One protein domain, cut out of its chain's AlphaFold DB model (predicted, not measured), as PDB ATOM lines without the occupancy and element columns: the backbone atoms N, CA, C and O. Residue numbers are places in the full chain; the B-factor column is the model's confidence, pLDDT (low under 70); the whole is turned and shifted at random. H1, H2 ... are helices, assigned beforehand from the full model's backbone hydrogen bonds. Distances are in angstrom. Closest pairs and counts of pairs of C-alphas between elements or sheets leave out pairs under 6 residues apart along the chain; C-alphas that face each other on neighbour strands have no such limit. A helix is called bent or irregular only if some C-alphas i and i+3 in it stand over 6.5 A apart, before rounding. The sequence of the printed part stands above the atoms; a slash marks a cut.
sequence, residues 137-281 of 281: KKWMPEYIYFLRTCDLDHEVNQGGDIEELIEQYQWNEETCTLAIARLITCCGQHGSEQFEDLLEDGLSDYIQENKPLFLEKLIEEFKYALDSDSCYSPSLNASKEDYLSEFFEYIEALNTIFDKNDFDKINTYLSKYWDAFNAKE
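Overview. This is residues 137 to 281 of the 281 residues of an uncharacterized protein of Tenacibaculum dicentrarchi (UniProt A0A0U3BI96). What does the long helix H4 do in this model? It folds back on itself as two arms, H4a and H4b, and joins two helical lobes: H1, H2, H3 and H4a make one, with H3 in its middle, and H4b, H5, H6 and H8 make the other. H3 packs on H4b too, H6 slants across H8, and short H7 lies near H4a. How large is it? The printed part has 145 residues with eight named helices, H1 to H8 in chain order, and no named strand, an all helix class; it is compact, with a radius of gyration of the C-alphas of 15.2 A and spans of 47 by 33 by 25 A.

Along the chain. Where is the longest helix? H4, residues 191 to 228, was assigned as one helix by its hydrogen bonds but is bent, with C-alphas 209 and 212 8.8 A apart. Arm H4a, residues 191 to 209, is 23.3 A long and starts at C-alpha 191 (240.950, 300.196, 285.197); arm H4b, residues 212 to 228, is 24.2 A long. Where are the others? H1 is residues 137 to 148, from C-alpha 137 (250.225, 293.612, 267.878), H2 158 to 169 and H3 173 to 183. H5 is residues 233 to 236, H6 240 to 249, H7 252 to 256, and H8, 26.4 A long, 260 to 278, ending at C-alpha 278 (237.685, 329.097, 277.787). Which are irregular? H1, H4a and H7 are, with 7.2 A between C-alphas 138 and 141, 7.7 A between 201 and 204, and 7.2 A between 253 and 256; H4a has a kink of 72 degrees near residue 202.

Arrangement. What touches the arms of H4? H3 touches H4a, closest C-alphas Arg 182 and Gly 191 at 5.4 A, and H4b, Ile 180 and Leu 218 at 6.2 A. H2, H3 and H4a form an up and down bundle, each running against the one before. What lies farther out? H1 touches H3, closest C-alphas Met 140 and Glu 174 at 6.3 A; H8 touches H6 with residues 267 to 274 alone, Trp 274 and Lys 240 at 7.1 A, a steep tilt of 47 degrees. Do the backbones fit? Every O i to N i+4 pair is within hydrogen-bond range in H2, H3, H4b, H6 and H8, against 6 of 8 in H1, 11 of 15 in H4a and 0 of 1 in H7, where 1 of 2 O i to N i+3 pairs is; H5 is too short for an i+4 pair.

Size, cuts and confidence. How far does it reach? The C-alphas of Gln 168 and Glu 281, the two farthest apart, are 48.1 A apart. Is anything cut or uncertain? The printed part has no cut and no long link; residues 229 to 234 and 280 to 281 have pLDDT under 70.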
ATOM      1  N   LYS A 137     250.406 292.435 267.025       97.62
ATOM      2  CA  LYS A 137     250.225 293.612 267.878       97.62
ATOM      3  C   LYS A 137     249.971 294.905 267.106       97.62
ATOM      4  O   LYS A 137     249.532 295.876 267.706       97.62
ATOM      5  N   LYS A 138     250.170 294.937 265.781       97.19
ATOM      6  CA  LYS A 138     249.776 296.097 264.966       97.19
ATOM      7  C   LYS A 138     248.289 296.452 265.085       97.19
ATOM      8  O   LYS A 138     247.938 297.567 264.730       97.19
ATOM      9  N   TRP A 139     247.447 295.509 265.524       97.94
ATOM     10  CA  TRP A 139     246.012 295.705 265.759       97.94
ATOM     11  C   TRP A 139     245.687 296.230 267.166       97.94
ATOM     12  O   TRP A 139     244.514 296.351 267.515       97.94
ATOM     13  N   MET A 140     246.697 296.516 267.996       98.25
ATOM     14  CA  MET A 140     246.497 297.105 269.322       98.25
ATOM     15  C   MET A 140     245.711 298.427 269.269       98.25
ATOM     16  O   MET A 140     244.813 298.594 270.091       98.25
ATOM     17  N   PRO A 141     245.952 299.347 268.307       96.75
ATOM     18  CA  PRO A 141     245.145 300.561 268.192       96.75
ATOM     19  C   PRO A 141     243.658 300.268 267.956       96.75
ATOM     20  O   PRO A 141     242.802 300.904 268.567       96.75
ATOM     21  N   GLU A 142     243.329 299.284 267.114       96.62
ATOM     22  CA  GLU A 142     241.949 298.845 266.891       96.62
ATOM     23  C   GLU A 142     241.344 298.161 268.124       96.62
ATOM     24  O   GLU A 142     240.145 298.300 268.354       96.62
ATOM     25  N   TYR A 143     242.148 297.462 268.931       98.19
ATOM     26  CA  TYR A 143     241.699 296.895 270.207       98.19
ATOM     27  C   TYR A 143     241.398 297.971 271.249       98.19
ATOM     28  O   TYR A 143     240.339 297.939 271.871       98.19
ATOM     29  N   ILE A 144     242.253 298.986 271.367       97.44
ATOM     30  CA  ILE A 144     241.992 300.148 272.224       97.44
ATOM     31  C   ILE A 144     240.718 300.869 271.768       97.44
ATOM     32  O   ILE A 144     239.861 301.188 272.586       97.44
ATOM     33  N   TYR A 145     240.550 301.081 270.459       94.38
ATOM     34  CA  TYR A 145     239.320 301.666 269.923       94.38
ATOM     35  C   TYR A 145     238.089 300.807 270.243       94.38
ATOM     36  O   TYR A 145     237.066 301.340 270.658       94.38
ATOM     37  N   PHE A 146     238.193 299.484 270.116       95.94
ATOM     38  CA  PHE A 146     237.133 298.567 270.518       95.94
ATOM     39  C   PHE A 146     236.765 298.733 272.002       95.94
ATOM     40  O   PHE A 146     235.582 298.882 272.306       95.94
ATOM     41  N   LEU A 147     237.743 298.775 272.912       95.44
ATOM     42  CA  LEU A 147     237.495 298.947 274.347       95.44
ATOM     43  C   LEU A 147     236.748 300.252 274.649       95.44
ATOM     44  O   LEU A 147     235.779 300.229 275.398       95.44
ATOM     45  N   ARG A 148     237.107 301.356 273.984       92.31
ATOM     46  CA  ARG A 148     236.429 302.663 274.129       92.31
ATOM     47  C   ARG A 148     234.960 302.656 273.709       92.31
ATOM     48  O   ARG A 148     234.212 303.547 274.086       92.31
ATOM     49  N   THR A 149     234.554 301.681 272.901       91.25
ATOM     50  CA  THR A 149     233.154 301.517 272.474       91.25
ATOM     51  C   THR A 149     232.366 300.572 273.382       91.25
ATOM     52  O   THR A 149     231.152 300.432 273.229       91.25
ATOM     53  N   CYS A 150     233.041 299.894 274.313       91.88
ATOM     54  CA  CYS A 150     232.414 299.005 275.279       91.88
ATOM     55  C   CYS A 150     231.924 299.789 276.501       91.88
ATOM     56  O   CYS A 150     232.525 300.782 276.900       91.88
ATOM     57  N   ASP A 151     230.859 299.297 277.130       90.00
ATOM     58  CA  ASP A 151     230.476 299.728 278.473       90.00
ATOM     59  C   ASP A 151     231.383 299.025 279.494       90.00
ATOM     60  O   ASP A 151     231.122 297.894 279.909       90.00
ATOM     61  N   LEU A 152     232.501 299.676 279.823       91.81
ATOM     62  CA  LEU A 152     233.497 299.143 280.753       91.81
ATOM     63  C   LEU A 152     233.116 299.347 282.228       91.81
ATOM     64  O   LEU A 152     233.780 298.789 283.097       91.81
ATOM     65  N   ASP A 153     232.031 300.069 282.531       90.19
ATOM     66  CA  ASP A 153     231.483 300.156 283.897       90.19
ATOM     67  C   ASP A 153     230.789 298.847 284.322       90.19
ATOM     68  O   ASP A 153     230.467 298.658 285.495       90.19
ATOM     69  N   HIS A 154     230.572 297.935 283.368       88.94
ATOM     70  CA  HIS A 154     230.007 296.600 283.568       88.94
ATOM     71  C   HIS A 154     230.888 295.507 282.939       88.94
ATOM     72  O   HIS A 154     230.385 294.488 282.456       88.94
ATOM     73  N   GLU A 155     232.202 295.726 282.894       90.69
ATOM     74  CA  GLU A 155     233.154 294.762 282.343       90.69
ATOM     75  C   GLU A 155     233.244 293.463 283.161       90.69
ATOM     76  O   GLU A 155     232.978 293.430 284.362       90.69
ATOM     77  N   VAL A 156     233.636 292.374 282.493       90.12
ATOM     78  CA  VAL A 156     233.789 291.048 283.121       90.12
ATOM     79  C   VAL A 156     235.107 290.396 282.715       90.12
ATOM     80  O   VAL A 156     235.871 289.974 283.576       90.12
ATOM     81  N   ASN A 157     235.391 290.327 281.409       92.88
ATOM     82  CA  ASN A 157     236.536 289.580 280.866       92.88
ATOM     83  C   ASN A 157     237.660 290.481 280.322       92.88
ATOM     84  O   ASN A 157     238.774 290.011 280.112       92.88
ATOM     85  N   GLN A 158     237.392 291.774 280.118       95.12
ATOM     86  CA  GLN A 158     238.285 292.712 279.431       95.12
ATOM     87  C   GLN A 158     239.625 292.882 280.153       95.12
ATOM     88  O   GLN A 158     240.658 292.986 279.495       95.12
ATOM     89  N   GLY A 159     239.625 292.850 281.489       95.62
ATOM     90  CA  GLY A 159     240.860 292.866 282.272       95.62
ATOM     91  C   GLY A 159     241.772 291.680 281.936       95.62
ATOM     92  O   GLY A 159     242.934 291.882 281.590       95.62
ATOM     93  N   GLY A 160     241.222 290.462 281.925       96.56
ATOM     94  CA  GLY A 160     241.976 289.256 281.569       96.56
ATOM     95  C   GLY A 160     242.489 289.278 280.127       96.56
ATOM     96  O   GLY A 160     243.637 288.925 279.880       96.56
ATOM     97  N   ASP A 161     241.685 289.772 279.180       97.19
ATOM     98  CA  ASP A 161     242.120 289.930 277.786       97.19
ATOM     99  C   ASP A 161     243.327 290.887 277.662       97.19
ATOM    100  O   ASP A 161     244.258 290.631 276.896       97.19
ATOM    101  N   ILE A 162     243.332 291.995 278.417       98.38
ATOM    102  CA  ILE A 162     244.445 292.959 278.451       98.38
ATOM    103  C   ILE A 162     245.717 292.297 278.994       98.38
ATOM    104  O   ILE A 162     246.785 292.446 278.393       98.38
ATOM    105  N   GLU A 163     245.605 291.548 280.090       98.12
ATOM    106  CA  GLU A 163     246.718 290.818 280.706       98.12
ATOM    107  C   GLU A 163     247.310 289.777 279.752       98.12
ATOM    108  O   GLU A 163     248.524 289.760 279.549       98.12
ATOM    109  N   GLU A 164     246.475 288.979 279.079       98.38
ATOM    110  CA  GLU A 164     246.933 287.989 278.098       98.38
ATOM    111  C   GLU A 164     247.709 288.644 276.939       98.38
ATOM    112  O   GLU A 164     248.728 288.118 276.478       98.38
ATOM    113  N   LEU A 165     247.278 289.822 276.469       98.62
ATOM    114  CA  LEU A 165     247.978 290.556 275.410       98.62
ATOM    115  C   LEU A 165     249.315 291.141 275.880       98.62
ATOM    116  O   LEU A 165     250.286 291.135 275.114       98.62
ATOM    117  N   ILE A 166     249.379 291.636 277.117       98.50
ATOM    118  CA  ILE A 166     250.617 292.134 277.724       98.50
ATOM    119  C   ILE A 166     251.587 290.975 277.957       98.50
ATOM    120  O   ILE A 166     252.748 291.083 277.566       98.50
ATOM    121  N   GLU A 167     251.125 289.838 278.477       98.31
ATOM    122  CA  GLU A 167     251.943 288.634 278.641       98.31
ATOM    123  C   GLU A 167     252.477 288.152 277.283       98.31
ATOM    124  O   GLU A 167     253.668 287.864 277.130       98.31
ATOM    125  N   GLN A 168     251.634 288.127 276.250       98.38
ATOM    126  CA  GLN A 168     252.045 287.664 274.929       98.38
ATOM    127  C   GLN A 168     253.102 288.573 274.278       98.38
ATOM    128  O   GLN A 168     254.057 288.080 273.668       98.38
ATOM    129  N   TYR A 169     252.919 289.894 274.344       98.69
ATOM    130  CA  TYR A 169     253.766 290.851 273.622       98.69
ATOM    131  C   TYR A 169     254.854 291.505 274.464       98.69
ATOM    132  O   TYR A 169     255.736 292.157 273.888       98.69
ATOM    133  N   GLN A 170     254.814 291.295 275.780       98.56
ATOM    134  CA  GLN A 170     255.661 291.936 276.781       98.56
ATOM    135  C   GLN A 170     255.540 293.469 276.737       98.56
ATOM    136  O   GLN A 170     254.864 294.049 275.876       98.56
ATOM    137  N   TRP A 171     256.211 294.162 277.655       98.62
ATOM    138  CA  TRP A 171     256.238 295.623 277.654       98.62
ATOM    139  C   TRP A 171     256.958 296.183 276.420       98.62
ATOM    140  O   TRP A 171     258.128 295.905 276.154       98.62
ATOM    141  N   ASN A 172     256.219 296.960 275.633       98.38
ATOM    142  CA  ASN A 172     256.663 297.674 274.443       98.38
ATOM    143  C   ASN A 172     255.766 298.907 274.224       98.38
ATOM    144  O   ASN A 172     254.894 299.191 275.042       98.38
ATOM    145  N   GLU A 173     255.977 299.670 273.145       98.31
ATOM    146  CA  GLU A 173     255.181 300.877 272.874       98.31
ATOM    147  C   GLU A 173     253.678 300.570 272.780       98.31
ATOM    148  O   GLU A 173     252.866 301.303 273.343       98.31
ATOM    149  N   GLU A 174     253.296 299.481 272.112       98.62
ATOM    150  CA  GLU A 174     251.896 299.118 271.909       98.62
ATOM    151  C   GLU A 174     251.203 298.694 273.215       98.62
ATOM    152  O   GLU A 174     250.122 299.199 273.516       98.62
ATOM    153  N   THR A 175     251.820 297.824 274.022       98.69
ATOM    154  CA  THR A 175     251.256 297.389 275.319       98.69
ATOM    155  C   THR A 175     251.290 298.499 276.371       98.69
ATOM    156  O   THR A 175     250.360 298.628 277.161       98.69
ATOM    157  N   CYS A 176     252.293 299.377 276.326       98.50
ATOM    158  CA  CYS A 176     252.324 300.605 277.121       98.50
ATOM    159  C   CYS A 176     251.168 301.545 276.757       98.50
ATOM    160  O   CYS A 176     250.550 302.135 277.642       98.50
ATOM    161  N   THR A 177     250.863 301.690 275.465       98.56
ATOM    162  CA  THR A 177     249.733 302.509 275.006       98.56
ATOM    163  C   THR A 177     248.404 301.902 275.462       98.56
ATOM    164  O   THR A 177     247.521 302.638 275.892       98.56
ATOM    165  N   LEU A 178     248.275 300.569 275.445       98.75
ATOM    166  CA  LEU A 178     247.111 299.871 275.998       98.75
ATOM    167  C   LEU A 178     246.946 300.132 277.503       98.75
ATOM    168  O   LEU A 178     245.849 300.476 277.929       98.75
ATOM    169  N   ALA A 179     248.021 300.035 278.292       98.50
ATOM    170  CA  ALA A 179     247.975 300.315 279.729       98.50
ATOM    171  C   ALA A 179     247.589 301.777 280.024       98.50
ATOM    172  O   ALA A 179     246.774 302.044 280.900       98.50
ATOM    173  N   ILE A 180     248.116 302.732 279.252       98.38
ATOM    174  CA  ILE A 180     247.738 304.148 279.363       98.38
ATOM    175  C   ILE A 180     246.255 304.354 279.030       98.38
ATOM    176  O   ILE A 180     245.554 305.055 279.760       98.38
ATOM    177  N   ALA A 181     245.755 303.725 277.963       97.50
ATOM    178  CA  ALA A 181     244.337 303.784 277.633       97.50
ATOM    179  C   ALA A 181     243.488 303.174 278.753       97.50
ATOM    180  O   ALA A 181     242.496 303.776 279.151       97.50
ATOM    181  N   ARG A 182     243.917 302.040 279.321       97.12
ATOM    182  CA  ARG A 182     243.269 301.386 280.462       97.12
ATOM    183  C   ARG A 182     243.201 302.271 281.708       97.12
ATOM    184  O   ARG A 182     242.231 302.173 282.439       97.12
ATOM    185  N   LEU A 183     244.159 303.168 281.917       96.12
ATOM    186  CA  LEU A 183     244.123 304.122 283.027       96.12
ATOM    187  C   LEU A 183     243.125 305.271 282.810       96.12
ATOM    188  O   LEU A 183     242.525 305.751 283.767       96.12
ATOM    189  N   ILE A 184     242.976 305.745 281.567       94.00
ATOM    190  CA  ILE A 184     242.279 307.007 281.267       94.00
ATOM    191  C   ILE A 184     240.969 306.771 280.509       94.00
ATOM    192  O   ILE A 184     239.891 306.975 281.058       94.00
ATOM    193  N   THR A 185     241.026 306.387 279.231       93.00
ATOM    194  CA  THR A 185     239.827 306.366 278.362       93.00
ATOM    195  C   THR A 185     239.103 305.027 278.342       93.00
ATOM    196  O   THR A 185     237.954 304.959 277.920       93.00
ATOM    197  N   CYS A 186     239.762 303.976 278.818       94.44
ATOM    198  CA  CYS A 186     239.233 302.629 278.974       94.44
ATOM    199  C   CYS A 186     239.221 302.213 280.455       94.44
ATOM    200  O   CYS A 186     239.386 301.028 280.745       94.44
ATOM    201  N   CYS A 187     239.083 303.174 281.381       92.62
ATOM    202  CA  CYS A 187     239.154 302.920 282.822       92.62
ATOM    203  C   CYS A 187     238.034 301.989 283.295       92.62
ATOM    204  O   CYS A 187     238.315 300.912 283.810       92.62
ATOM    205  N   GLY A 188     236.773 302.337 283.034       91.31
ATOM    206  CA  GLY A 188     235.642 301.512 283.463       91.31
ATOM    207  C   GLY A 188     235.627 301.266 284.973       91.31
ATOM    208  O   GLY A 188     236.115 302.080 285.757       91.31
ATOM    209  N   GLN A 189     235.086 300.117 285.379       92.62
ATOM    210  CA  GLN A 189     234.942 299.766 286.791       92.62
ATOM    211  C   GLN A 189     236.281 299.429 287.471       92.62
ATOM    212  O   GLN A 189     236.437 299.724 288.658       92.62
ATOM    213  N   HIS A 190     237.224 298.806 286.753       95.06
ATOM    214  CA  HIS A 190     238.433 298.215 287.347       95.06
ATOM    215  C   HIS A 190     239.758 298.743 286.776       95.06
ATOM    216  O   HIS A 190     240.819 298.211 287.102       95.06
ATOM    217  N   GLY A 191     239.748 299.760 285.915       94.88
ATOM    218  CA  GLY A 191     240.950 300.196 285.197       94.88
ATOM    219  C   GLY A 191     242.050 300.780 286.072       94.88
ATOM    220  O   GLY A 191     243.219 300.501 285.814       94.88
ATOM    221  N   SER A 192     241.707 301.533 287.121       93.38
ATOM    222  CA  SER A 192     242.697 302.072 288.063       93.38
ATOM    223  C   SER A 192     243.383 300.966 288.867       93.38
ATOM    224  O   SER A 192     244.610 300.924 288.904       93.38
ATOM    225  N   GLU A 193     242.603 300.044 289.441       95.88
ATOM    226  CA  GLU A 193     243.106 298.879 290.182       95.88
ATOM    227  C   GLU A 193     244.002 298.016 289.283       95.88
ATOM    228  O   GLU A 193     245.139 297.716 289.637       95.88
ATOM    229  N   GLN A 194     243.541 297.711 288.066       97.38
ATOM    230  CA  GLN A 194     244.336 296.934 287.123       97.38
ATOM    231  C   GLN A 194     245.622 297.664 286.715       97.38
ATOM    232  O   GLN A 194     246.663 297.035 286.553       97.38
ATOM    233  N   PHE A 195     245.594 298.987 286.533       98.06
ATOM    234  CA  PHE A 195     246.804 299.731 286.194       98.06
ATOM    235  C   PHE A 195     247.856 299.665 287.308       98.06
ATOM    236  O   PHE A 195     249.043 299.551 287.004       98.06
ATOM    237  N   GLU A 196     247.448 299.701 288.579       97.50
ATOM    238  CA  GLU A 196     248.354 299.485 289.716       97.50
ATOM    239  C   GLU A 196     248.975 298.081 289.681       97.50
ATOM    240  O   GLU A 196     250.195 297.960 289.802       97.50
ATOM    241  N   ASP A 197     248.183 297.044 289.401       97.75
ATOM    242  CA  ASP A 197     248.699 295.679 289.230       97.75
ATOM    243  C   ASP A 197     249.720 295.604 288.076       97.75
ATOM    244  O   ASP A 197     250.785 294.999 288.213       97.75
ATOM    245  N   LEU A 198     249.461 296.292 286.957       98.38
ATOM    246  CA  LEU A 198     250.400 296.376 285.833       98.38
ATOM    247  C   LEU A 198     251.701 297.108 286.208       98.38
ATOM    248  O   LEU A 198     252.776 296.729 285.731       98.38
ATOM    249  N   LEU A 199     251.634 298.146 287.056       98.31
ATOM    250  CA  LEU A 199     252.821 298.820 287.600       98.31
ATOM    251  C   LEU A 199     253.698 297.855 288.394       98.31
ATOM    252  O   LEU A 199     254.925 297.922 288.256       98.31
ATOM    253  N   GLU A 200     253.089 296.985 289.199       97.25
ATOM    254  CA  GLU A 200     253.788 295.939 289.945       97.25
ATOM    255  C   GLU A 200     254.328 294.837 289.019       97.25
ATOM    256  O   GLU A 200     255.437 294.343 289.239       97.25
ATOM    257  N   ASP A 201     253.618 294.528 287.930       97.19
ATOM    258  CA  ASP A 201     254.004 293.536 286.917       97.19
ATOM    259  C   ASP A 201     254.938 294.097 285.820       97.19
ATOM    260  O   ASP A 201     254.851 293.798 284.627       97.19
ATOM    261  N   GLY A 202     255.885 294.946 286.221       97.94
ATOM    262  CA  GLY A 202     256.997 295.380 285.372       97.94
ATOM    263  C   GLY A 202     256.738 296.599 284.481       97.94
ATOM    264  O   GLY A 202     257.694 297.092 283.870       97.94
ATOM    265  N   LEU A 203     255.521 297.165 284.441       98.56
ATOM    266  CA  LEU A 203     255.293 298.438 283.744       98.56
ATOM    267  C   LEU A 203     256.136 299.555 284.373       98.56
ATOM    268  O   LEU A 203     256.683 300.381 283.647       98.56
ATOM    269  N   SER A 204     256.313 299.556 285.700       98.38
ATOM    270  CA  SER A 204     257.149 300.552 286.392       98.38
ATOM    271  C   SER A 204     258.578 300.603 285.846       98.38
ATOM    272  O   SER A 204     259.094 301.689 285.566       98.38
ATOM    273  N   ASP A 205     259.204 299.441 285.652       98.31
ATOM    274  CA  ASP A 205     260.563 299.338 285.112       98.31
ATOM    275  C   ASP A 205     260.603 299.831 283.661       98.31
ATOM    276  O   ASP A 205     261.448 300.656 283.295       98.31
ATOM    277  N   TYR A 206     259.623 299.420 282.849       98.56
ATOM    278  CA  TYR A 206     259.498 299.885 281.470       98.56
ATOM    279  C   TYR A 206     259.346 301.411 281.381       98.56
ATOM    280  O   TYR A 206     259.996 302.045 280.542       98.56
ATOM    281  N   ILE A 207     258.535 302.024 282.256       98.31
ATOM    282  CA  ILE A 207     258.361 303.481 282.323       98.31
ATOM    283  C   ILE A 207     259.682 304.159 282.670       98.31
ATOM    284  O   ILE A 207     260.015 305.171 282.059       98.31
ATOM    285  N   GLN A 208     260.453 303.645 283.626       97.19
ATOM    286  CA  GLN A 208     261.727 304.265 284.001       97.19
ATOM    287  C   GLN A 208     262.727 304.278 282.838       97.19
ATOM    288  O   GLN A 208     263.407 305.286 282.623       97.19
ATOM    289  N   GLU A 209     262.775 303.203 282.053       97.88
ATOM    290  CA  GLU A 209     263.647 303.088 280.880       97.88
ATOM    291  C   GLU A 209     263.154 303.912 279.681       97.88
ATOM    292  O   GLU A 209     263.962 304.429 278.905       97.88
ATOM    293  N   ASN A 210     261.834 304.085 279.546       98.12
ATOM    294  CA  ASN A 210     261.183 304.683 278.375       98.12
ATOM    295  C   ASN A 210     260.364 305.940 278.715       98.12
ATOM    296  O   ASN A 210     259.444 306.313 277.984       98.12
ATOM    297  N   LYS A 211     260.710 306.631 279.806       96.94
ATOM    298  CA  LYS A 211     259.928 307.742 280.378       96.94
ATOM    299  C   LYS A 211     259.498 308.815 279.363       96.94
ATOM    300  O   LYS A 211     258.338 309.221 279.411       96.94
ATOM    301  N   PRO A 212     260.358 309.289 278.433       97.12
ATOM    302  CA  PRO A 212     259.939 310.272 277.433       97.12
ATOM    303  C   PRO A 212     258.800 309.774 276.536       97.12
ATOM    304  O   PRO A 212     257.867 310.531 276.292       97.12
ATOM    305  N   LEU A 213     258.861 308.511 276.098       97.69
ATOM    306  CA  LEU A 213     257.830 307.889 275.270       97.69
ATOM    307  C   LEU A 213     256.532 307.721 276.063       97.69
ATOM    308  O   LEU A 213     255.465 308.060 275.564       97.69
ATOM    309  N   PHE A 214     256.620 307.256 277.313       98.25
ATOM    310  CA  PHE A 214     255.440 307.109 278.166       98.25
ATOM    311  C   PHE A 214     254.717 308.450 278.361       98.25
ATOM    312  O   PHE A 214     253.505 308.528 278.193       98.25
ATOM    313  N   LEU A 215     255.457 309.526 278.657       97.88
ATOM    314  CA  LEU A 215     254.883 310.870 278.800       97.88
ATOM    315  C   LEU A 215     254.236 311.378 277.508       97.88
ATOM    316  O   LEU A 215     253.200 312.035 277.570       97.88
ATOM    317  N   GLU A 216     254.841 311.099 276.352       97.81
ATOM    318  CA  GLU A 216     254.257 311.427 275.049       97.81
ATOM    319  C   GLU A 216     252.909 310.720 274.867       97.81
ATOM    320  O   GLU A 216     251.906 311.393 274.640       97.81
ATOM    321  N   LYS A 217     252.860 309.397 275.071       98.19
ATOM    322  CA  LYS A 217     251.627 308.602 274.963       98.19
ATOM    323  C   LYS A 217     250.561 309.005 275.979       98.19
ATOM    324  O   LYS A 217     249.390 309.078 275.631       98.19
ATOM    325  N   LEU A 218     250.953 309.332 277.208       97.88
ATOM    326  CA  LEU A 218     250.036 309.807 278.245       97.88
ATOM    327  C   LEU A 218     249.369 311.133 277.846       97.88
ATOM    328  O   LEU A 218     248.167 311.313 278.020       97.88
ATOM    329  N   ILE A 219     250.139 312.060 277.267       96.31
ATOM    330  CA  ILE A 219     249.605 313.329 276.755       96.31
ATOM    331  C   ILE A 219     248.708 313.099 275.532       96.31
ATOM    332  O   ILE A 219     247.676 313.761 275.409       96.31
ATOM    333  N   GLU A 220     249.074 312.182 274.629       95.38
ATOM    334  CA  GLU A 220     248.213 311.778 273.507       95.38
ATOM    335  C   GLU A 220     246.873 311.219 273.994       95.38
ATOM    336  O   GLU A 220     245.831 311.542 273.420       95.38
ATOM    337  N   GLU A 221     246.883 310.451 275.080       95.38
ATOM    338  CA  GLU A 221     245.680 309.864 275.656       95.38
ATOM    339  C   GLU A 221     244.770 310.908 276.305       95.38
ATOM    340  O   GLU A 221     243.572 310.939 276.029       95.38
ATOM    341  N   PHE A 222     245.332 311.837 277.086       93.56
ATOM    342  CA  PHE A 222     244.562 312.973 277.597       93.56
ATOM    343  C   PHE A 222     243.983 313.824 276.470       93.56
ATOM    344  O   PHE A 222     242.840 314.271 276.554       93.56
ATOM    345  N   LYS A 223     244.746 314.033 275.393       91.25
ATOM    346  CA  LYS A 223     244.239 314.732 274.214       91.25
ATOM    347  C   LYS A 223     243.038 314.006 273.620       91.25
ATOM    348  O   LYS A 223     242.047 314.655 273.302       91.25
ATOM    349  N   TYR A 224     243.132 312.687 273.460       91.00
ATOM    350  CA  TYR A 224     242.021 311.888 272.958       91.00
ATOM    351  C   TYR A 224     240.797 312.047 273.860       91.00
ATOM    352  O   TYR A 224     239.747 312.418 273.352       91.00
ATOM    353  N   ALA A 225     240.954 311.871 275.177       89.38
ATOM    354  CA  ALA A 225     239.874 312.011 276.156       89.38
ATOM    355  C   ALA A 225     239.145 313.364 276.047       89.38
ATOM    356  O   ALA A 225     237.921 313.426 276.120       89.38
ATOM    357  N   LEU A 226     239.898 314.444 275.821       87.38
ATOM    358  CA  LEU A 226     239.362 315.798 275.663       87.38
ATOM    359  C   LEU A 226     238.691 316.039 274.298       87.38
ATOM    360  O   LEU A 226     237.773 316.853 274.209       87.38
ATOM    361  N   ASP A 227     239.151 315.368 273.239       84.38
ATOM    362  CA  ASP A 227     238.661 315.552 271.868       84.38
ATOM    363  C   ASP A 227     237.490 314.604 271.510       84.38
ATOM    364  O   ASP A 227     236.693 314.938 270.629       84.38
ATOM    365  N   SER A 228     237.400 313.417 272.128       75.75
ATOM    366  CA  SER A 228     236.526 312.321 271.678       75.75
ATOM    367  C   SER A 228     235.144 312.272 272.320       75.75
ATOM    368  O   SER A 228     234.240 311.738 271.682       75.75
ATOM    369  N   ASP A 229     234.953 312.774 273.544       60.97
ATOM    370  CA  ASP A 229     233.675 312.592 274.237       60.97
ATOM    371  C   ASP A 229     233.306 313.700 275.239       60.97
ATOM    372  O   ASP A 229     234.130 314.393 275.833       60.97
ATOM    373  N   SER A 230     231.997 313.847 275.414       51.28
ATOM    374  CA  SER A 230     231.288 314.834 276.224       51.28
ATOM    375  C   SER A 230     231.402 314.631 277.740       51.28
ATOM    376  O   SER A 230     230.965 315.509 278.483       51.28
ATOM    377  N   CYS A 231     231.992 313.530 278.216       49.69
ATOM    378  CA  CYS A 231     232.109 313.219 279.647       49.69
ATOM    379  C   CYS A 231     233.094 314.132 280.399       49.69
ATOM    380  O   CYS A 231     232.839 314.436 281.559       49.69
ATOM    381  N   TYR A 232     234.124 314.661 279.723       56.53
ATOM    382  CA  TYR A 232     235.063 315.657 280.274       56.53
ATOM    383  C   TYR A 232     234.700 317.108 279.905       56.53
ATOM    384  O   TYR A 232     235.338 318.069 280.345       56.53
ATOM    385  N   SER A 233     233.650 317.304 279.097       58.19
ATOM    386  CA  SER A 233     233.110 318.638 278.804       58.19
ATOM    387  C   SER A 233     232.614 319.374 280.062       58.19
ATOM    388  O   SER A 233     232.852 320.581 280.152       58.19
ATOM    389  N   PRO A 234     231.984 318.716 281.060       62.41
ATOM    390  CA  PRO A 234     231.702 319.329 282.355       62.41
ATOM    391  C   PRO A 234     232.957 319.886 283.034       62.41
ATOM    392  O   PRO A 234     232.916 321.010 283.533       62.41
ATOM    393  N   SER A 235     234.076 319.162 282.982       76.31
ATOM    394  CA  SER A 235     235.355 319.546 283.593       76.31
ATOM    395  C   SER A 235     235.950 320.791 282.934       76.31
ATOM    396  O   SER A 235     236.465 321.676 283.613       76.31
ATOM    397  N   LEU A 236     235.822 320.925 281.610       83.31
ATOM    398  CA  LEU A 236     236.270 322.123 280.885       83.31
ATOM    399  C   LEU A 236     235.474 323.390 281.239       83.31
ATOM    400  O   LEU A 236     236.010 324.491 281.108       83.31
ATOM    401  N   ASN A 237     234.237 323.231 281.726       84.56
ATOM    402  CA  ASN A 237     233.385 324.316 282.226       84.56
ATOM    403  C   ASN A 237     233.562 324.585 283.736       84.56
ATOM    404  O   ASN A 237     232.977 325.535 284.266       84.56
ATOM    405  N   ALA A 238     234.321 323.746 284.447       88.44
ATOM    406  CA  ALA A 238     234.626 323.920 285.862       88.44
ATOM    407  C   ALA A 238     235.759 324.942 286.077       88.44
ATOM    408  O   ALA A 238     236.321 325.506 285.131       88.44
ATOM    409  N   SER A 239     236.113 325.196 287.341       93.25
ATOM    410  CA  SER A 239     237.302 325.996 287.630       93.25
ATOM    411  C   SER A 239     238.555 325.279 287.113       93.25
ATOM    412  O   SER A 239     238.612 324.052 287.068       93.25
ATOM    413  N   LYS A 240     239.591 326.041 286.745       94.38
ATOM    414  CA  LYS A 240     240.865 325.457 286.298       94.38
ATOM    415  C   LYS A 240     241.479 324.523 287.348       94.38
ATOM    416  O   LYS A 240     242.157 323.574 286.982       94.38
ATOM    417  N   GLU A 241     241.265 324.807 288.631       94.31
ATOM    418  CA  GLU A 241     241.741 323.974 289.739       94.31
ATOM    419  C   GLU A 241     241.011 322.628 289.773       94.31
ATOM    420  O   GLU A 241     241.679 321.598 289.778       94.31
ATOM    421  N   ASP A 242     239.675 322.634 289.695       92.50
ATOM    422  CA  ASP A 242     238.868 321.405 289.670       92.50
ATOM    423  C   ASP A 242     239.185 320.559 288.429       92.50
ATOM    424  O   ASP A 242     239.407 319.356 288.540       92.50
ATOM    425  N   TYR A 243     239.297 321.206 287.262       92.12
ATOM    426  CA  TYR A 243     239.708 320.561 286.013       92.12
ATOM    427  C   TYR A 243     241.065 319.867 286.157       92.12
ATOM    428  O   TYR A 243     241.211 318.708 285.794       92.12
ATOM    429  N   LEU A 244     242.079 320.558 286.685       93.75
ATOM    430  CA  LEU A 244     243.393 319.942 286.858       93.75
ATOM    431  C   LEU A 244     243.334 318.806 287.886       93.75
ATOM    432  O   LEU A 244     243.915 317.758 287.626       93.75
ATOM    433  N   SER A 245     242.630 318.992 289.008       92.88
ATOM    434  CA  SER A 245     242.497 317.973 290.058       92.88
ATOM    435  C   SER A 245     241.954 316.661 289.499       92.88
ATOM    436  O   SER A 245     242.592 315.631 289.682       92.88
ATOM    437  N   GLU A 246     240.856 316.711 288.744       89.88
ATOM    438  CA  GLU A 246     240.239 315.526 288.136       89.88
ATOM    439  C   GLU A 246     241.225 314.757 287.243       89.88
ATOM    440  O   GLU A 246     241.370 313.544 287.354       89.88
ATOM    441  N   PHE A 247     241.976 315.455 286.387       90.44
ATOM    442  CA  PHE A 247     242.960 314.809 285.515       90.44
ATOM    443  C   PHE A 247     244.171 314.250 286.277       90.44
ATOM    444  O   PHE A 247     244.754 313.251 285.854       90.44
ATOM    445  N   PHE A 248     244.564 314.878 287.390       94.12
ATOM    446  CA  PHE A 248     245.641 314.377 288.245       94.12
ATOM    447  C   PHE A 248     245.214 313.176 289.100       94.12
ATOM    448  O   PHE A 248     246.077 312.355 289.408       94.12
ATOM    449  N   GLU A 249     243.924 313.022 289.416       92.25
ATOM    450  CA  GLU A 249     243.390 311.827 290.091       92.25
ATOM    451  C   GLU A 249     243.611 310.563 289.247       92.25
ATOM    452  O   GLU A 249     244.099 309.563 289.770       92.25
ATOM    453  N   TYR A 250     243.400 310.623 287.924       90.00
ATOM    454  CA  TYR A 250     243.663 309.480 287.033       90.00
ATOM    455  C   TYR A 250     245.114 308.995 287.064       90.00
ATOM    456  O   TYR A 250     245.376 307.831 286.793       90.00
ATOM    457  N   ILE A 251     246.075 309.870 287.352       95.00
ATOM    458  CA  ILE A 251     247.504 309.535 287.305       95.00
ATOM    459  C   ILE A 251     248.151 309.502 288.689       95.00
ATOM    460  O   ILE A 251     249.380 309.525 288.787       95.00
ATOM    461  N   GLU A 252     247.356 309.417 289.760       95.00
ATOM    462  CA  GLU A 252     247.868 309.358 291.133       95.00
ATOM    463  C   GLU A 252     248.813 308.161 291.338       95.00
ATOM    464  O   GLU A 252     249.864 308.303 291.974       95.00
ATOM    465  N   ALA A 253     248.516 307.020 290.706       94.81
ATOM    466  CA  ALA A 253     249.352 305.818 290.727       94.81
ATOM    467  C   ALA A 253     250.793 306.064 290.221       94.81
ATOM    468  O   ALA A 253     251.727 305.356 290.597       94.81
ATOM    469  N   LEU A 254     251.021 307.111 289.417       96.88
ATOM    470  CA  LEU A 254     252.340 307.456 288.873       96.88
ATOM    471  C   LEU A 254     253.206 308.296 289.829       96.88
ATOM    472  O   LEU A 254     254.369 308.564 289.512       96.88
ATOM    473  N   ASN A 255     252.705 308.684 291.007       95.31
ATOM    474  CA  ASN A 255     253.429 309.512 291.987       95.31
ATOM    475  C   ASN A 255     254.765 308.918 292.458       95.31
ATOM    476  O   ASN A 255     255.660 309.653 292.879       95.31
ATOM    477  N   THR A 256     254.916 307.597 292.406       92.56
ATOM    478  CA  THR A 256     256.155 306.904 292.791       92.56
ATOM    479  C   THR A 256     257.193 306.864 291.663       92.56
ATOM    480  O   THR A 256     258.366 306.592 291.922       92.56
ATOM    481  N   ILE A 257     256.788 307.165 290.425       95.38
ATOM    482  CA  ILE A 257     257.593 307.011 289.202       95.38
ATOM    483  C   ILE A 257     257.956 308.373 288.596       95.38
ATOM    484  O   ILE A 257     259.057 308.574 288.059       95.38
ATOM    485  N   PHE A 258     257.023 309.319 288.650       96.56
ATOM    486  CA  PHE A 258     257.178 310.652 288.087       96.56
ATOM    487  C   PHE A 258     257.849 311.605 289.063       96.56
ATOM    488  O   PHE A 258     257.623 311.575 290.271       96.56
ATOM    489  N   ASP A 259     258.701 312.471 288.517       96.12
ATOM    490  CA  ASP A 259     259.247 313.586 289.274       96.12
ATOM    491  C   ASP A 259     258.410 314.856 289.062       96.12
ATOM    492  O   ASP A 259     257.459 314.909 288.279       96.12
ATOM    493  N   LYS A 260     258.784 315.928 289.763       95.62
ATOM    494  CA  LYS A 260     258.105 317.215 289.628       95.62
ATOM    495  C   LYS A 260     258.108 317.746 288.185       95.62
ATOM    496  O   LYS A 260     257.119 318.335 287.765       95.62
ATOM    497  N   ASN A 261     259.194 317.566 287.433       96.75
ATOM    498  CA  ASN A 261     259.273 318.070 286.061       96.75
ATOM    499  C   ASN A 261     258.313 317.316 285.135       96.75
ATOM    500  O   ASN A 261     257.804 317.902 284.180       96.75
ATOM    501  N   ASP A 262     258.091 316.029 285.390       96.88
ATOM    502  CA  ASP A 262     257.140 315.205 284.645       96.88
ATOM    503  C   ASP A 262     255.707 315.721 284.852       96.88
ATOM    504  O   ASP A 262     255.019 316.045 283.880       96.88
ATOM    505  N   PHE A 263     255.303 315.942 286.106       96.88
ATOM    506  CA  PHE A 263     254.001 316.536 286.423       96.88
ATOM    507  C   PHE A 263     253.858 317.984 285.931       96.88
ATOM    508  O   PHE A 263     252.801 318.358 285.422       96.88
ATOM    509  N   ASP A 264     254.922 318.793 285.989       96.44
ATOM    510  CA  ASP A 264     254.913 320.166 285.472       96.44
ATOM    511  C   ASP A 264     254.637 320.200 283.951       96.44
ATOM    512  O   ASP A 264     253.955 321.113 283.465       96.44
ATOM    513  N   LYS A 265     255.113 319.206 283.179       96.19
ATOM    514  CA  LYS A 265     254.812 319.085 281.737       96.19
ATOM    515  C   LYS A 265     253.335 318.779 281.492       96.19
ATOM    516  O   LYS A 265     252.727 319.441 280.649       96.19
ATOM    517  N   ILE A 266     252.773 317.823 282.233       96.38
ATOM    518  CA  ILE A 266     251.357 317.431 282.133       96.38
ATOM    519  C   ILE A 266     250.467 318.618 282.508       96.38
ATOM    520  O   ILE A 266     249.624 319.034 281.713       96.38
ATOM    521  N   ASN A 267     250.747 319.260 283.647       96.31
ATOM    522  CA  ASN A 267     250.053 320.466 284.091       96.31
ATOM    523  C   ASN A 267     250.102 321.576 283.031       96.31
ATOM    524  O   ASN A 267     249.090 322.204 282.730       96.31
ATOM    525  N   THR A 268     251.277 321.814 282.436       96.81
ATOM    526  CA  THR A 268     251.445 322.827 281.385       96.81
ATOM    527  C   THR A 268     250.584 322.519 280.161       96.81
ATOM    528  O   THR A 268     250.021 323.440 279.570       96.81
ATOM    529  N   TYR A 269     250.502 321.249 279.757       95.12
ATOM    530  CA  TYR A 269     249.673 320.819 278.635       95.12
ATOM    531  C   TYR A 269     248.180 321.030 278.927       95.12
ATOM    532  O   TYR A 269     247.527 321.790 278.208       95.12
ATOM    533  N   LEU A 270     247.679 320.443 280.017       94.19
ATOM    534  CA  LEU A 270     246.272 320.522 280.423       94.19
ATOM    535  C   LEU A 270     245.838 321.977 280.647       94.19
ATOM    536  O   LEU A 270     244.824 322.426 280.114       94.19
ATOM    537  N   SER A 271     246.665 322.773 281.332       95.50
ATOM    538  CA  SER A 271     246.415 324.203 281.547       95.50
ATOM    539  C   SER A 271     246.238 324.974 280.241       95.50
ATOM    540  O   SER A 271     245.336 325.802 280.144       95.50
ATOM    541  N   LYS A 272     247.090 324.720 279.236       94.88
ATOM    542  CA  LYS A 272     246.988 325.378 277.925       94.88
ATOM    543  C   LYS A 272     245.724 324.967 277.183       94.88
ATOM    544  O   LYS A 272     245.146 325.808 276.498       94.88
ATOM    545  N   TYR A 273     245.324 323.701 277.288       92.25
ATOM    546  CA  TYR A 273     244.090 323.217 276.677       92.25
ATOM    547  C   TYR A 273     242.877 323.930 277.287       92.25
ATOM    548  O   TYR A 273     242.092 324.531 276.552       92.25
ATOM    549  N   TRP A 274     242.786 323.964 278.621       93.00
ATOM    550  CA  TRP A 274     241.715 324.656 279.345       93.00
ATOM    551  C   TRP A 274     241.652 326.151 279.004       93.00
ATOM    552  O   TRP A 274     240.578 326.668 278.689       93.00
ATOM    553  N   ASP A 275     242.806 326.834 278.988       94.06
ATOM    554  CA  ASP A 275     242.891 328.255 278.623       94.06
ATOM    555  C   ASP A 275     242.406 328.486 277.178       94.06
ATOM    556  O   ASP A 275     241.696 329.450 276.902       94.06
ATOM    557  N   ALA A 276     242.767 327.603 276.240       91.88
ATOM    558  CA  ALA A 276     242.367 327.714 274.837       91.88
ATOM    559  C   ALA A 276     240.878 327.413 274.596       91.88
ATOM    560  O   ALA A 276     240.307 327.941 273.637       91.88
ATOM    561  N   PHE A 277     240.267 326.562 275.424       88.56
ATOM    562  CA  PHE A 277     238.832 326.292 275.407       88.56
ATOM    563  C   PHE A 277     238.051 327.511 275.919       88.56
ATOM    564  O   PHE A 277     237.237 328.067 275.185       88.56
ATOM    565  N   ASN A 278     238.394 328.003 277.113       88.19
ATOM    566  CA  ASN A 278     237.685 329.097 277.787       88.19
ATOM    567  C   ASN A 278     237.974 330.494 277.204       88.19
ATOM    568  O   ASN A 278     237.238 331.436 277.464       88.19
ATOM    569  N   ALA A 279     239.022 330.660 276.389       88.06
ATOM    570  CA  ALA A 279     239.269 331.911 275.661       88.06
ATOM    571  C   ALA A 279     238.368 332.104 274.423       88.06
ATOM    572  O   ALA A 279     238.431 333.160 273.787       88.06
ATOM    573  N   LYS A 280     237.607 331.075 274.022       67.81
ATOM    574  CA  LYS A 280     236.712 331.105 272.851       67.81
ATOM    575  C   LYS A 280     235.259 331.457 273.197       67.81
ATOM    576  O   LYS A 280     234.472 331.618 272.262       67.81
ATOM    577  N   GLU A 281     234.929 331.576 274.481       54.69
ATOM    578  CA  GLU A 281     233.649 332.093 274.995       54.69
ATOM    579  C   GLU A 281     233.721 333.600 275.284       54.69
ATOM    580  O   GLU A 281     232.712 334.295 275.013       54.69
TER     581      GLU A 281